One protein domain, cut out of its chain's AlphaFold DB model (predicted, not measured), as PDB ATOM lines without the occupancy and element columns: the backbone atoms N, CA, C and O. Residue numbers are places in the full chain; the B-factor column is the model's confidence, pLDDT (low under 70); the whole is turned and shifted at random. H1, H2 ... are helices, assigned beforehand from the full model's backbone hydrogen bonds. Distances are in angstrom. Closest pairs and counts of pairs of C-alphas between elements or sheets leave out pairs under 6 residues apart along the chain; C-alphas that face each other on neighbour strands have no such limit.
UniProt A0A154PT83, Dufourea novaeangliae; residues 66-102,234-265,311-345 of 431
ATOM      1  N   ARG A  66     293.024 133.668 210.353       67.38
ATOM      2  CA  ARG A  66     294.222 132.857 210.622       67.38
ATOM      3  C   ARG A  66     294.866 132.339 209.342       67.38
ATOM      4  O   ARG A  66     296.088 132.245 209.292       67.38
ATOM      5  N   ARG A  67     294.070 132.086 208.303       71.38
ATOM      6  CA  ARG A  67     294.572 131.677 206.991       71.38
ATOM      7  C   ARG A  67     295.345 132.787 206.292       71.38
ATOM      8  O   ARG A  67     296.340 132.495 205.653       71.38
ATOM      9  N   SER A  68     294.941 134.049 206.441       72.06
ATOM     10  CA  SER A  68     295.679 135.182 205.857       72.06
ATOM     11  C   SER A  68     297.068 135.339 206.482       72.06
ATOM     12  O   SER A  68     298.043 135.590 205.778       72.06
ATOM     13  N   ARG A  69     297.178 135.103 207.797       71.12
ATOM     14  CA  ARG A  69     298.462 135.068 208.505       71.12
ATOM     15  C   ARG A  69     299.317 133.895 208.046       71.12
ATOM     16  O   ARG A  69     300.472 134.101 207.702       71.12
ATOM     17  N   TRP A  70     298.723 132.706 207.976       82.31
ATOM     18  CA  TRP A  70     299.400 131.517 207.470       82.31
ATOM     19  C   TRP A  70     299.898 131.710 206.031       82.31
ATOM     20  O   TRP A  70     301.038 131.375 205.743       82.31
ATOM     21  N   LEU A  71     299.096 132.314 205.148       82.50
ATOM     22  CA  LEU A  71     299.499 132.618 203.772       82.50
ATOM     23  C   LEU A  71     300.671 133.590 203.719       82.50
ATOM     24  O   LEU A  71     301.591 133.373 202.941       82.50
ATOM     25  N   LYS A  72     300.658 134.638 204.548       84.06
ATOM     26  CA  LYS A  72     301.782 135.574 204.649       84.06
ATOM     27  C   LYS A  72     303.050 134.865 205.121       84.06
ATOM     28  O   LYS A  72     304.093 135.023 204.504       84.06
ATOM     29  N   GLU A  73     302.958 134.091 206.199       83.50
ATOM     30  CA  GLU A  73     304.090 133.329 206.735       83.50
ATOM     31  C   GLU A  73     304.623 132.332 205.704       83.50
ATOM     32  O   GLU A  73     305.830 132.259 205.501       83.50
ATOM     33  N   LYS A  74     303.740 131.620 204.996       83.88
ATOM     34  CA  LYS A  74     304.134 130.659 203.962       83.88
ATOM     35  C   LYS A  74     304.737 131.308 202.729       83.88
ATOM     36  O   LYS A  74     305.728 130.798 202.226       83.88
ATOM     37  N   TYR A  75     304.182 132.426 202.275       87.06
ATOM     38  CA  TYR A  75     304.754 133.196 201.178       87.06
ATOM     39  C   TYR A  75     306.171 133.661 201.519       87.06
ATOM     40  O   TYR A  75     307.091 133.449 200.740       87.06
ATOM     41  N   LEU A  76     306.357 134.244 202.709       88.25
ATOM     42  CA  LEU A  76     307.672 134.693 203.166       88.25
ATOM     43  C   LEU A  76     308.641 133.524 203.342       88.25
ATOM     44  O   LEU A  76     309.803 133.650 202.983       88.25
ATOM     45  N   GLN A  77     308.171 132.387 203.859       86.50
ATOM     46  CA  GLN A  77     308.993 131.188 203.978       86.50
ATOM     47  C   GLN A  77     309.530 130.751 202.610       86.50
ATOM     48  O   GLN A  77     310.737 130.590 202.474       86.50
ATOM     49  N   LEU A  78     308.660 130.629 201.603       85.50
ATOM     50  CA  LEU A  78     309.064 130.257 200.243       85.50
ATOM     51  C   LEU A  78     310.008 131.299 199.624       85.50
ATOM     52  O   LEU A  78     311.016 130.939 199.031       85.50
ATOM     53  N   TYR A  79     309.729 132.586 199.844       85.62
ATOM     54  CA  TYR A  79     310.560 133.686 199.356       85.62
ATOM     55  C   TYR A  79     311.995 133.638 199.911       85.62
ATOM     56  O   TYR A  79     312.960 133.866 199.184       85.62
ATOM     57  N   PHE A  80     312.159 133.333 201.202       83.50
ATOM     58  CA  PHE A  80     313.476 133.295 201.845       83.50
ATOM     59  C   PHE A  80     314.201 131.950 201.704       83.50
ATOM     60  O   PHE A  80     315.431 131.944 201.693       83.50
ATOM     61  N   GLU A  81     313.488 130.828 201.574       77.56
ATOM     62  CA  GLU A  81     314.101 129.510 201.346       77.56
ATOM     63  C   GLU A  81     314.773 129.408 199.964       77.56
ATOM     64  O   GLU A  81     315.771 128.701 199.833       77.56
ATOM     65  N   GLU A  82     314.291 130.149 198.959       71.44
ATOM     66  CA  GLU A  82     314.767 130.080 197.565       71.44
ATOM     67  C   GLU A  82     315.665 131.266 197.147       71.44
ATOM     68  O   GLU A  82     315.877 131.533 195.966       71.44
ATOM     69  N   GLY A  83     316.233 131.987 198.122       67.06
ATOM     70  CA  GLY A  83     317.222 133.043 197.863       67.06
ATOM     71  C   GLY A  83     316.642 134.414 197.493       67.06
ATOM     72  O   GLY A  83     317.331 135.210 196.859       67.06
ATOM     73  N   GLY A  84     315.404 134.718 197.900       69.56
ATOM     74  CA  GLY A  84     314.761 136.018 197.668       69.56
ATOM     75  C   GLY A  84     314.012 136.126 196.339       69.56
ATOM     76  O   GLY A  84     313.712 137.234 195.892       69.56
ATOM     77  N   LEU A  85     313.726 134.994 195.693       78.38
ATOM     78  CA  LEU A  85     312.887 134.932 194.499       78.38
ATOM     79  C   LEU A  85     311.413 134.756 194.880       78.38
ATOM     80  O   LEU A  85     311.081 134.201 195.927       78.38
ATOM     81  N   GLU A  86     310.513 135.265 194.038       85.25
ATOM     82  CA  GLU A  86     309.079 135.067 194.238       85.25
ATOM     83  C   GLU A  86     308.716 133.576 194.127       85.25
ATOM     84  O   GLU A  86     309.236 132.891 193.241       85.25
ATOM     85  N   PRO A  87     307.808 133.061 194.981       85.94
ATOM     86  CA  PRO A  87     307.451 131.650 194.966       85.94
ATOM     87  C   PRO A  87     306.913 131.210 193.607       85.94
ATOM     88  O   PRO A  87     306.012 131.843 193.044       85.94
ATOM     89  N   MET A  88     307.401 130.076 193.109       89.00
ATOM     90  CA  MET A  88     306.852 129.488 191.893       89.00
ATOM     91  C   MET A  88     305.475 128.878 192.134       89.00
ATOM     92  O   MET A  88     305.119 128.429 193.229       89.00
ATOM     93  N   THR A  89     304.679 128.824 191.069       88.00
ATOM     94  CA  THR A  89     303.309 128.315 191.147       88.00
ATOM     95  C   THR A  89     303.283 126.840 191.574       88.00
ATOM     96  O   THR A  89     302.391 126.441 192.324       88.00
ATOM     97  N   ALA A  90     304.268 126.027 191.174       85.69
ATOM     98  CA  ALA A  90     304.406 124.642 191.631       85.69
ATOM     99  C   ALA A  90     304.639 124.547 193.147       85.69
ATOM    100  O   ALA A  90     304.004 123.727 193.817       85.69
ATOM    101  N   ASP A  91     305.495 125.408 193.699       85.38
ATOM    102  CA  ASP A  91     305.799 125.441 195.130       85.38
ATOM    103  C   ASP A  91     304.619 125.925 195.956       85.38
ATOM    104  O   ASP A  91     304.320 125.348 197.003       85.38
ATOM    105  N   ALA A  92     303.877 126.908 195.444       87.19
ATOM    106  CA  ALA A  92     302.619 127.336 196.035       87.19
ATOM    107  C   ALA A  92     301.600 126.184 196.087       87.19
ATOM    108  O   ALA A  92     301.050 125.893 197.149       87.19
ATOM    109  N   ILE A  93     301.389 125.471 194.974       84.12
ATOM    110  CA  ILE A  93     300.471 124.323 194.916       84.12
ATOM    111  C   ILE A  93     300.886 123.213 195.890       84.12
ATOM    112  O   ILE A  93     300.033 122.682 196.607       84.12
ATOM    113  N   ARG A  94     302.181 122.896 195.972       80.94
ATOM    114  CA  ARG A  94     302.722 121.933 196.940       80.94
ATOM    115  C   ARG A  94     302.485 122.390 198.379       80.94
ATOM    116  O   ARG A  94     301.993 121.617 199.200       80.94
ATOM    117  N   ALA A  95     302.741 123.662 198.680       81.75
ATOM    118  CA  ALA A  95     302.494 124.246 199.997       81.75
ATOM    119  C   ALA A  95     301.005 124.232 200.389       81.75
ATOM    120  O   ALA A  95     300.680 124.149 201.577       81.75
ATOM    121  N   PHE A  96     300.093 124.280 199.414       84.75
ATOM    122  CA  PHE A  96     298.649 124.176 199.642       84.75
ATOM    123  C   PHE A  96     298.162 122.735 199.863       84.75
ATOM    124  O   PHE A  96     297.007 122.542 200.245       84.75
ATOM    125  N   GLY A  97     299.017 121.728 199.658       76.50
ATOM    126  CA  GLY A  97     298.647 120.310 199.714       76.50
ATOM    127  C   GLY A  97     298.033 119.789 198.411       76.50
ATOM    128  O   GLY A  97     297.257 118.833 198.429       76.50
ATOM    129  N   GLY A  98     298.321 120.456 197.290       75.06
ATOM    130  CA  GLY A  98     297.976 119.997 195.949       75.06
ATOM    131  C   GLY A  98     298.939 118.933 195.422       75.06
ATOM    132  O   GLY A  98     299.741 118.361 196.155       75.06
ATOM    133  N   ARG A  99     298.830 118.635 194.126       73.62
ATOM    134  CA  ARG A  99     299.681 117.647 193.458       73.62
ATOM    135  C   ARG A  99     301.132 118.121 193.354       73.62
ATOM    136  O   ARG A  99     301.385 119.207 192.841       73.62
ATOM    137  N   ASP A 100     302.065 117.236 193.697       66.81
ATOM    138  CA  ASP A 100     303.481 117.407 193.382       66.81
ATOM    139  C   ASP A 100     303.728 117.121 191.893       66.81
ATOM    140  O   ASP A 100     303.576 115.994 191.413       66.81
ATOM    141  N   TRP A 101     304.098 118.157 191.140       62.19
ATOM    142  CA  TRP A 101     304.436 118.046 189.716       62.19
ATOM    143  C   TRP A 101     305.897 117.627 189.476       62.19
ATOM    144  O   TRP A 101     306.261 117.309 188.346       62.19
ATOM    145  N   SER A 102     306.717 117.567 190.535       54.91
ATOM    146  CA  SER A 102     308.173 117.360 190.463       54.91
ATOM    147  C   SER A 102     308.576 115.904 190.243       54.91
ATOM    148  O   SER A 102     309.752 115.609 190.057       54.91
ATOM    149  N   LYS A 234     298.913 118.092 179.228       43.56
ATOM    150  CA  LYS A 234     299.712 117.780 180.418       43.56
ATOM    151  C   LYS A 234     301.095 118.442 180.390       43.56
ATOM    152  O   LYS A 234     301.522 118.950 181.419       43.56
ATOM    153  N   ALA A 235     301.744 118.490 179.224       41.88
ATOM    154  CA  ALA A 235     303.057 119.118 179.047       41.88
ATOM    155  C   ALA A 235     303.025 120.659 179.170       41.88
ATOM    156  O   ALA A 235     303.975 121.269 179.660       41.88
ATOM    157  N   ARG A 236     301.920 121.305 178.769       50.31
ATOM    158  CA  ARG A 236     301.764 122.770 178.881       50.31
ATOM    159  C   ARG A 236     301.418 123.211 180.298       50.31
ATOM    160  O   ARG A 236     301.932 124.225 180.762       50.31
ATOM    161  N   THR A 237     300.607 122.429 181.014       52.62
ATOM    162  CA  THR A 237     300.325 122.684 182.434       52.62
ATOM    163  C   THR A 237     301.592 122.566 183.279       52.62
ATOM    164  O   THR A 237     301.802 123.408 184.141       52.62
ATOM    165  N   THR A 238     302.476 121.598 183.004       56.56
ATOM    166  CA  THR A 238     303.766 121.500 183.706       56.56
ATOM    167  C   THR A 238     304.681 122.698 183.435       56.56
ATOM    168  O   THR A 238     305.283 123.186 184.379       56.56
ATOM    169  N   SER A 239     304.730 123.239 182.209       58.50
ATOM    170  CA  SER A 239     305.536 124.439 181.889       58.50
ATOM    171  C   SER A 239     305.100 125.654 182.714       58.50
ATOM    172  O   SER A 239     305.899 126.261 183.416       58.50
ATOM    173  N   ILE A 240     303.793 125.935 182.742       68.00
ATOM    174  CA  ILE A 240     303.224 127.070 183.486       68.00
ATOM    175  C   ILE A 240     303.507 126.959 184.989       68.00
ATOM    176  O   ILE A 240     303.723 127.971 185.655       68.00
ATOM    177  N   MET A 241     303.537 125.737 185.524       68.31
ATOM    178  CA  MET A 241     303.777 125.491 186.946       68.31
ATOM    179  C   MET A 241     305.204 125.840 187.382       68.31
ATOM    180  O   MET A 241     305.384 126.288 188.513       68.31
ATOM    181  N   TYR A 242     306.179 125.672 186.484       67.69
ATOM    182  CA  TYR A 242     307.608 125.885 186.740       67.69
ATOM    183  C   TYR A 242     308.180 127.162 186.109       67.69
ATOM    184  O   TYR A 242     309.370 127.416 186.235       67.69
ATOM    185  N   GLU A 243     307.361 127.969 185.432       73.50
ATOM    186  CA  GLU A 243     307.797 129.237 184.822       73.50
ATOM    187  C   GLU A 243     307.092 130.461 185.423       73.50
ATOM    188  O   GLU A 243     307.544 131.591 185.244       73.50
ATOM    189  N   THR A 244     305.982 130.259 186.142       81.19
ATOM    190  CA  THR A 244     305.181 131.362 186.688       81.19
ATOM    191  C   THR A 244     305.547 131.618 188.147       81.19
ATOM    192  O   THR A 244     305.221 130.811 189.026       81.19
ATOM    193  N   GLN A 245     306.192 132.758 188.395       86.38
ATOM    194  CA  GLN A 245     306.380 133.339 189.726       86.38
ATOM    195  C   GLN A 245     305.102 134.050 190.174       86.38
ATOM    196  O   GLN A 245     304.367 134.595 189.347       86.38
ATOM    197  N   LEU A 246     304.819 134.005 191.473       85.50
ATOM    198  CA  LEU A 246     303.622 134.595 192.056       85.50
ATOM    199  C   LEU A 246     304.006 135.702 193.025       85.50
ATOM    200  O   LEU A 246     304.676 135.443 194.025       85.50
ATOM    201  N   ASN A 247     303.452 136.894 192.816       86.56
ATOM    202  CA  ASN A 247     303.446 137.901 193.870       86.56
ATOM    203  C   ASN A 247     302.461 137.505 194.990       86.56
ATOM    204  O   ASN A 247     301.623 136.610 194.836       86.56
ATOM    205  N   PHE A 248     302.503 138.197 196.132       85.31
ATOM    206  CA  PHE A 248     301.651 137.852 197.277       85.31
ATOM    207  C   PHE A 248     300.142 137.879 196.962       85.31
ATOM    208  O   PHE A 248     299.390 137.048 197.473       85.31
ATOM    209  N   VAL A 249     299.680 138.800 196.112       84.06
ATOM    210  CA  VAL A 249     298.261 138.901 195.731       84.06
ATOM    211  C   VAL A 249     297.853 137.705 194.870       84.06
ATOM    212  O   VAL A 249     296.817 137.088 195.125       84.06
ATOM    213  N   GLU A 250     298.688 137.325 193.904       85.31
ATOM    214  CA  GLU A 250     298.480 136.166 193.031       85.31
ATOM    215  C   GLU A 250     298.561 134.845 193.816       85.31
ATOM    216  O   GLU A 250     297.735 133.955 193.609       85.31
ATOM    217  N   PHE A 251     299.464 134.743 194.795       86.06
ATOM    218  CA  PHE A 251     299.565 133.609 195.720       86.06
ATOM    219  C   PHE A 251     298.287 133.425 196.549       86.06
ATOM    220  O   PHE A 251     297.751 132.318 196.667       86.06
ATOM    221  N   VAL A 252     297.751 134.522 197.094       84.12
ATOM    222  CA  VAL A 252     296.480 134.524 197.831       84.12
ATOM    223  C   VAL A 252     295.319 134.160 196.902       84.12
ATOM    224  O   VAL A 252     294.475 133.346 197.281       84.12
ATOM    225  N   ALA A 253     295.269 134.719 195.690       81.62
ATOM    226  CA  ALA A 253     294.227 134.429 194.706       81.62
ATOM    227  C   ALA A 253     294.228 132.948 194.294       81.62
ATOM    228  O   ALA A 253     293.180 132.300 194.325       81.62
ATOM    229  N   LEU A 254     295.406 132.381 194.018       85.00
ATOM    230  CA  LEU A 254     295.568 130.960 193.725       85.00
ATOM    231  C   LEU A 254     295.089 130.091 194.889       85.00
ATOM    232  O   LEU A 254     294.357 129.122 194.676       85.00
ATOM    233  N   PHE A 255     295.439 130.455 196.127       83.56
ATOM    234  CA  PHE A 255     294.962 129.742 197.308       83.56
ATOM    235  C   PHE A 255     293.437 129.782 197.439       83.56
ATOM    236  O   PHE A 255     292.845 128.778 197.837       83.56
ATOM    237  N   ARG A 256     292.776 130.903 197.114       77.75
ATOM    238  CA  ARG A 256     291.304 130.983 197.120       77.75
ATOM    239  C   ARG A 256     290.702 130.003 196.117       77.75
ATOM    240  O   ARG A 256     289.838 129.203 196.491       77.75
ATOM    241  N   SER A 257     291.201 130.023 194.881       77.81
ATOM    242  CA  SER A 257     290.777 129.116 193.811       77.81
ATOM    243  C   SER A 257     291.007 127.650 194.180       77.81
ATOM    244  O   SER A 257     290.127 126.813 193.974       77.81
ATOM    245  N   PHE A 258     292.153 127.336 194.785       80.12
ATOM    246  CA  PHE A 258     292.497 125.989 195.234       80.12
ATOM    247  C   PHE A 258     291.635 125.535 196.416       80.12
ATOM    248  O   PHE A 258     291.019 124.474 196.364       80.12
ATOM    249  N   SER A 259     291.526 126.346 197.468       76.69
ATOM    250  CA  SER A 259     290.866 125.974 198.725       76.69
ATOM    251  C   SER A 259     289.380 125.694 198.556       76.69
ATOM    252  O   SER A 259     288.869 124.733 199.130       76.69
ATOM    253  N   LEU A 260     288.675 126.494 197.749       68.69
ATOM    254  CA  LEU A 260     287.261 126.246 197.450       68.69
ATOM    255  C   LEU A 260     287.071 124.916 196.711       68.69
ATOM    256  O   LEU A 260     286.132 124.173 196.989       68.69
ATOM    257  N   ARG A 261     287.992 124.581 195.803       71.50
ATOM    258  CA  ARG A 261     287.946 123.350 195.007       71.50
ATOM    259  C   ARG A 261     288.498 122.135 195.767       71.50
ATOM    260  O   ARG A 261     288.140 121.006 195.441       71.50
ATOM    261  N   ALA A 262     289.320 122.311 196.791       69.88
ATOM    262  CA  ALA A 262     289.784 121.206 197.628       69.88
ATOM    263  C   ALA A 262     288.662 120.656 198.536       69.88
ATOM    264  O   ALA A 262     288.676 119.483 198.912       69.88
ATOM    265  N   ARG A 263     287.643 121.474 198.839       69.19
ATOM    266  CA  ARG A 263     286.505 121.114 199.701       69.19
ATOM    267  C   ARG A 263     285.458 120.258 198.992       69.19
ATOM    268  O   ARG A 263     284.389 120.725 198.595       69.19
ATOM    269  N   LYS A 264     285.772 118.969 198.842       70.06
ATOM    270  CA  LYS A 264     284.838 117.967 198.305       70.06
ATOM    271  C   LYS A 264     283.544 117.879 199.126       70.06
ATOM    272  O   LYS A 264     282.481 117.760 198.533       70.06
ATOM    273  N   ASP A 265     283.628 118.016 200.448       66.69
ATOM    274  CA  ASP A 265     282.490 118.031 201.378       66.69
ATOM    275  C   ASP A 265     281.454 119.111 201.030       66.69
ATOM    276  O   ASP A 265     280.264 118.821 200.922       66.69
ATOM    277  N   ARG A 311     285.353 133.921 200.998       56.03
ATOM    278  CA  ARG A 311     284.130 134.590 200.566       56.03
ATOM    279  C   ARG A 311     284.379 135.358 199.277       56.03
ATOM    280  O   ARG A 311     285.436 135.964 199.126       56.03
ATOM    281  N   ASN A 312     283.387 135.377 198.391       48.28
ATOM    282  CA  ASN A 312     283.402 136.235 197.210       48.28
ATOM    283  C   ASN A 312     283.362 137.687 197.692       48.28
ATOM    284  O   ASN A 312     282.315 138.173 198.119       48.28
ATOM    285  N   ASN A 313     284.512 138.352 197.726       47.06
ATOM    286  CA  ASN A 313     284.584 139.744 198.134       47.06
ATOM    287  C   ASN A 313     284.355 140.621 196.899       47.06
ATOM    288  O   ASN A 313     284.918 140.352 195.841       47.06
ATOM    289  N   SER A 314     283.562 141.685 197.017       39.31
ATOM    290  CA  SER A 314     283.299 142.610 195.900       39.31
ATOM    291  C   SER A 314     284.557 143.356 195.423       39.31
ATOM    292  O   SER A 314     284.563 143.904 194.320       39.31
ATOM    293  N   ILE A 315     285.650 143.312 196.201       43.78
ATOM    294  CA  ILE A 315     286.998 143.727 195.773       43.78
ATOM    295  C   ILE A 315     287.458 142.939 194.529       43.78
ATOM    296  O   ILE A 315     287.996 143.530 193.594       43.78
ATOM    297  N   ASP A 316     287.111 141.646 194.449       46.47
ATOM    298  CA  ASP A 316     287.440 140.758 193.328       46.47
ATOM    299  C   ASP A 316     286.587 141.065 192.079       46.47
ATOM    300  O   ASP A 316     286.772 140.449 191.031       46.47
ATOM    301  N   CYS A 317     285.643 142.009 192.165       42.44
ATOM    302  CA  CYS A 317     284.906 142.537 191.015       42.44
ATOM    303  C   CYS A 317     285.482 143.877 190.523       42.44
ATOM    304  O   CYS A 317     285.289 144.237 189.363       42.44
ATOM    305  N   HIS A 318     286.189 144.625 191.379       45.88
ATOM    306  CA  HIS A 318     286.744 145.939 191.034       45.88
ATOM    307  C   HIS A 318     288.173 145.861 190.475       45.88
ATOM    308  O   HIS A 318     288.506 146.636 189.581       45.88
ATOM    309  N   GLU A 319     288.985 144.905 190.934       46.97
ATOM    310  CA  GLU A 319     290.392 144.737 190.517       46.97
ATOM    311  C   GLU A 319     290.548 144.055 189.134       46.97
ATOM    312  O   GLU A 319     291.568 144.180 188.453       46.97
ATOM    313  N   TYR A 320     289.485 143.397 188.659       48.75
ATOM    314  CA  TYR A 320     289.489 142.571 187.445       48.75
ATOM    315  C   TYR A 320     288.789 143.215 186.237       48.75
ATOM    316  O   TYR A 320     288.517 142.532 185.255       48.75
ATOM    317  N   LYS A 321     288.517 144.528 186.254       47.03
ATOM    318  CA  LYS A 321     287.914 145.228 185.098       47.03
ATOM    319  C   LYS A 321     288.824 145.291 183.861       47.03
ATOM    320  O   LYS A 321     288.329 145.517 182.762       47.03
ATOM    321  N   SER A 322     290.133 145.085 184.020       56.44
ATOM    322  CA  SER A 322     291.059 144.957 182.891       56.44
ATOM    323  C   SER A 322     291.040 143.532 182.329       56.44
ATOM    324  O   SER A 322     291.192 142.567 183.082       56.44
ATOM    325  N   SER A 323     290.927 143.404 181.000       57.41
ATOM    326  CA  SER A 323     290.987 142.128 180.260       57.41
ATOM    327  C   SER A 323     292.150 141.235 180.712       57.41
ATOM    328  O   SER A 323     291.979 140.026 180.855       57.41
ATOM    329  N   SER A 324     293.318 141.826 180.981       64.69
ATOM    330  CA  SER A 324     294.527 141.096 181.378       64.69
ATOM    331  C   SER A 324     294.420 140.448 182.764       64.69
ATOM    332  O   SER A 324     294.839 139.306 182.948       64.69
ATOM    333  N   ASN A 325     293.810 141.126 183.740       66.00
ATOM    334  CA  ASN A 325     293.629 140.587 185.092       66.00
ATOM    335  C   ASN A 325     292.580 139.468 185.111       66.00
ATOM    336  O   ASN A 325     292.759 138.467 185.806       66.00
ATOM    337  N   MET A 326     291.508 139.594 184.319       67.69
ATOM    338  CA  MET A 326     290.538 138.506 184.125       67.69
ATOM    339  C   MET A 326     291.210 137.246 183.572       67.69
ATOM    340  O   MET A 326     290.941 136.148 184.057       67.69
ATOM    341  N   GLN A 327     292.108 137.399 182.599       69.62
ATOM    342  CA  GLN A 327     292.851 136.285 182.005       69.62
ATOM    343  C   GLN A 327     293.796 135.633 183.024       69.62
ATOM    344  O   GLN A 327     293.793 134.411 183.157       69.62
ATOM    345  N   LYS A 328     294.516 136.425 183.830       74.88
ATOM    346  CA  LYS A 328     295.328 135.901 184.944       74.88
ATOM    347  C   LYS A 328     294.500 135.082 185.933       74.88
ATOM    348  O   LYS A 328     294.888 133.973 186.293       74.88
ATOM    349  N   LYS A 329     293.326 135.580 186.327       74.00
ATOM    350  CA  LYS A 329     292.407 134.853 187.215       74.00
ATOM    351  C   LYS A 329     291.973 133.513 186.623       74.00
ATOM    352  O   LYS A 329     292.005 132.505 187.320       74.00
ATOM    353  N   GLN A 330     291.610 133.493 185.340       77.62
ATOM    354  CA  GLN A 330     291.224 132.266 184.638       77.62
ATOM    355  C   GLN A 330     292.363 131.242 184.609       77.62
ATOM    356  O   GLN A 330     292.120 130.053 184.811       77.62
ATOM    357  N   VAL A 331     293.603 131.697 184.411       80.31
ATOM    358  CA  VAL A 331     294.789 130.833 184.465       80.31
ATOM    359  C   VAL A 331     294.972 130.249 185.866       80.31
ATOM    360  O   VAL A 331     295.108 129.033 185.990       80.31
ATOM    361  N   LEU A 332     294.912 131.063 186.924       82.88
ATOM    362  CA  LEU A 332     295.027 130.579 188.307       82.88
ATOM    363  C   LEU A 332     293.902 129.593 188.665       82.88
ATOM    364  O   LEU A 332     294.153 128.571 189.303       82.88
ATOM    365  N   ASP A 333     292.676 129.845 188.202       79.62
ATOM    366  CA  ASP A 333     291.544 128.932 188.366       79.62
ATOM    367  C   ASP A 333     291.757 127.596 187.641       79.62
ATOM    368  O   ASP A 333     291.449 126.532 188.194       79.62
ATOM    369  N   ALA A 334     292.297 127.627 186.420       82.00
ATOM    370  CA  ALA A 334     292.630 126.432 185.652       82.00
ATOM    371  C   ALA A 334     293.760 125.633 186.321       82.00
ATOM    372  O   ALA A 334     293.645 124.415 186.475       82.00
ATOM    373  N   VAL A 335     294.807 126.312 186.795       83.56
ATOM    374  CA  VAL A 335     295.927 125.706 187.531       83.56
ATOM    375  C   VAL A 335     295.445 125.061 188.829       83.56
ATOM    376  O   VAL A 335     295.737 123.890 189.078       83.56
ATOM    377  N   ALA A 336     294.660 125.777 189.636       83.12
ATOM    378  CA  ALA A 336     294.070 125.245 190.862       83.12
ATOM    379  C   ALA A 336     293.212 124.004 190.581       83.12
ATOM    380  O   ALA A 336     293.270 123.020 191.316       83.12
ATOM    381  N   THR A 337     292.449 124.034 189.487       78.88
ATOM    382  CA  THR A 337     291.626 122.909 189.039       78.88
ATOM    383  C   THR A 337     292.474 121.692 188.672       78.88
ATOM    384  O   THR A 337     292.225 120.593 189.170       78.88
ATOM    385  N   ALA A 338     293.505 121.870 187.848       77.38
ATOM    386  CA  ALA A 338     294.397 120.789 187.428       77.38
ATOM    387  C   ALA A 338     295.215 120.194 188.590       77.38
ATOM    388  O   ALA A 338     295.619 119.032 188.540       77.38
ATOM    389  N   SER A 339     295.438 120.977 189.646       75.88
ATOM    390  CA  SER A 339     296.321 120.633 190.764       75.88
ATOM    391  C   SER A 339     295.671 119.801 191.874       75.88
ATOM    392  O   SER A 339     296.341 119.436 192.841       75.88
ATOM    393  N   ILE A 340     294.384 119.471 191.761       75.12
ATOM    394  CA  ILE A 340     293.662 118.659 192.748       75.12
ATOM    395  C   ILE A 340     293.587 117.212 192.246       75.12
ATOM    396  O   ILE A 340     292.908 116.926 191.266       75.12
ATOM    397  N   ILE A 341     294.280 116.290 192.927       62.31
ATOM    398  CA  ILE A 341     294.474 114.884 192.505       62.31
ATOM    399  C   ILE A 341     293.140 114.132 192.345       62.31
ATOM    400  O   ILE A 341     292.953 113.396 191.379       62.31
ATOM    401  N   ASN A 342     292.179 114.366 193.243       57.44
ATOM    402  CA  ASN A 342     290.805 113.869 193.136       57.44
ATOM    403  C   ASN A 342     289.908 114.926 192.485       57.44
ATOM    404  O   ASN A 342     288.927 115.382 193.085       57.44
ATOM    405  N   ASN A 343     290.280 115.349 191.276       52.41
ATOM    406  CA  ASN A 343     289.519 116.302 190.485       52.41
ATOM    407  C   ASN A 343     288.101 115.747 190.246       52.41
ATOM    408  O   ASN A 343     287.862 114.927 189.370       52.41
ATOM    409  N   CYS A 344     287.155 116.182 191.076       46.16
ATOM    410  CA  CYS A 344     285.726 115.958 190.870       46.16
ATOM    411  C   CYS A 344     285.111 117.114 190.062       46.16
ATOM    412  O   CYS A 344     283.895 117.254 190.036       46.16
ATOM    413  N   SER A 345     285.926 117.995 189.469       48.28
ATOM    414  CA  SER A 345     285.471 119.174 188.736       48.28
ATOM    415  C   SER A 345     285.322 118.905 187.241       48.28
ATOM    416  O   SER A 345     285.632 119.767 186.419       48.28
TER     417      SER A 345
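What this domain is: This is residues 66 to 102, 234 to 265 and 311 to 345 of the 431 residues of a protein of Dufourea novaeangliae (UniProt A0A154PT83). H6 and H4 pack slantwise as the core, H1 packs on residues 248 to 252 of H4, and H3 stands crosswise to short H2. H5 touches no helix. The printed part has 104 residues with six named helices, H1 to H6, and no named strand: all helix. It is compact, radius of gyration of the C-alphas 13.5 A, spans 34 by 29 by 29 A.

Where its parts are: H6 is residues 323 to 338, 22.8 A, ending at C-alpha 338 (294.397, 120.789, 187.428). H1 is residues 66 to 81, 22.2 A, beginning at C-alpha 66 (294.222, 132.857, 210.622). H4 is residues 248 to 262, 20.4 A; H2 89 to 95; H3 234 to 243; H5 315 to 318.

How they stand to each other: H6 touches H4 at a steep tilt of 44 degrees, closest C-alphas Ala 336 and Phe 258 at 4.7 A. O i to N i+4 pairs are within hydrogen-bond range throughout H1, H2, H3 and H6, 10 of 11 in H4.

The domain as a whole: The cuts after residues 102 and 265 span 13.1 A and 16.7 A; residues 311 to 327 are under pLDDT 70.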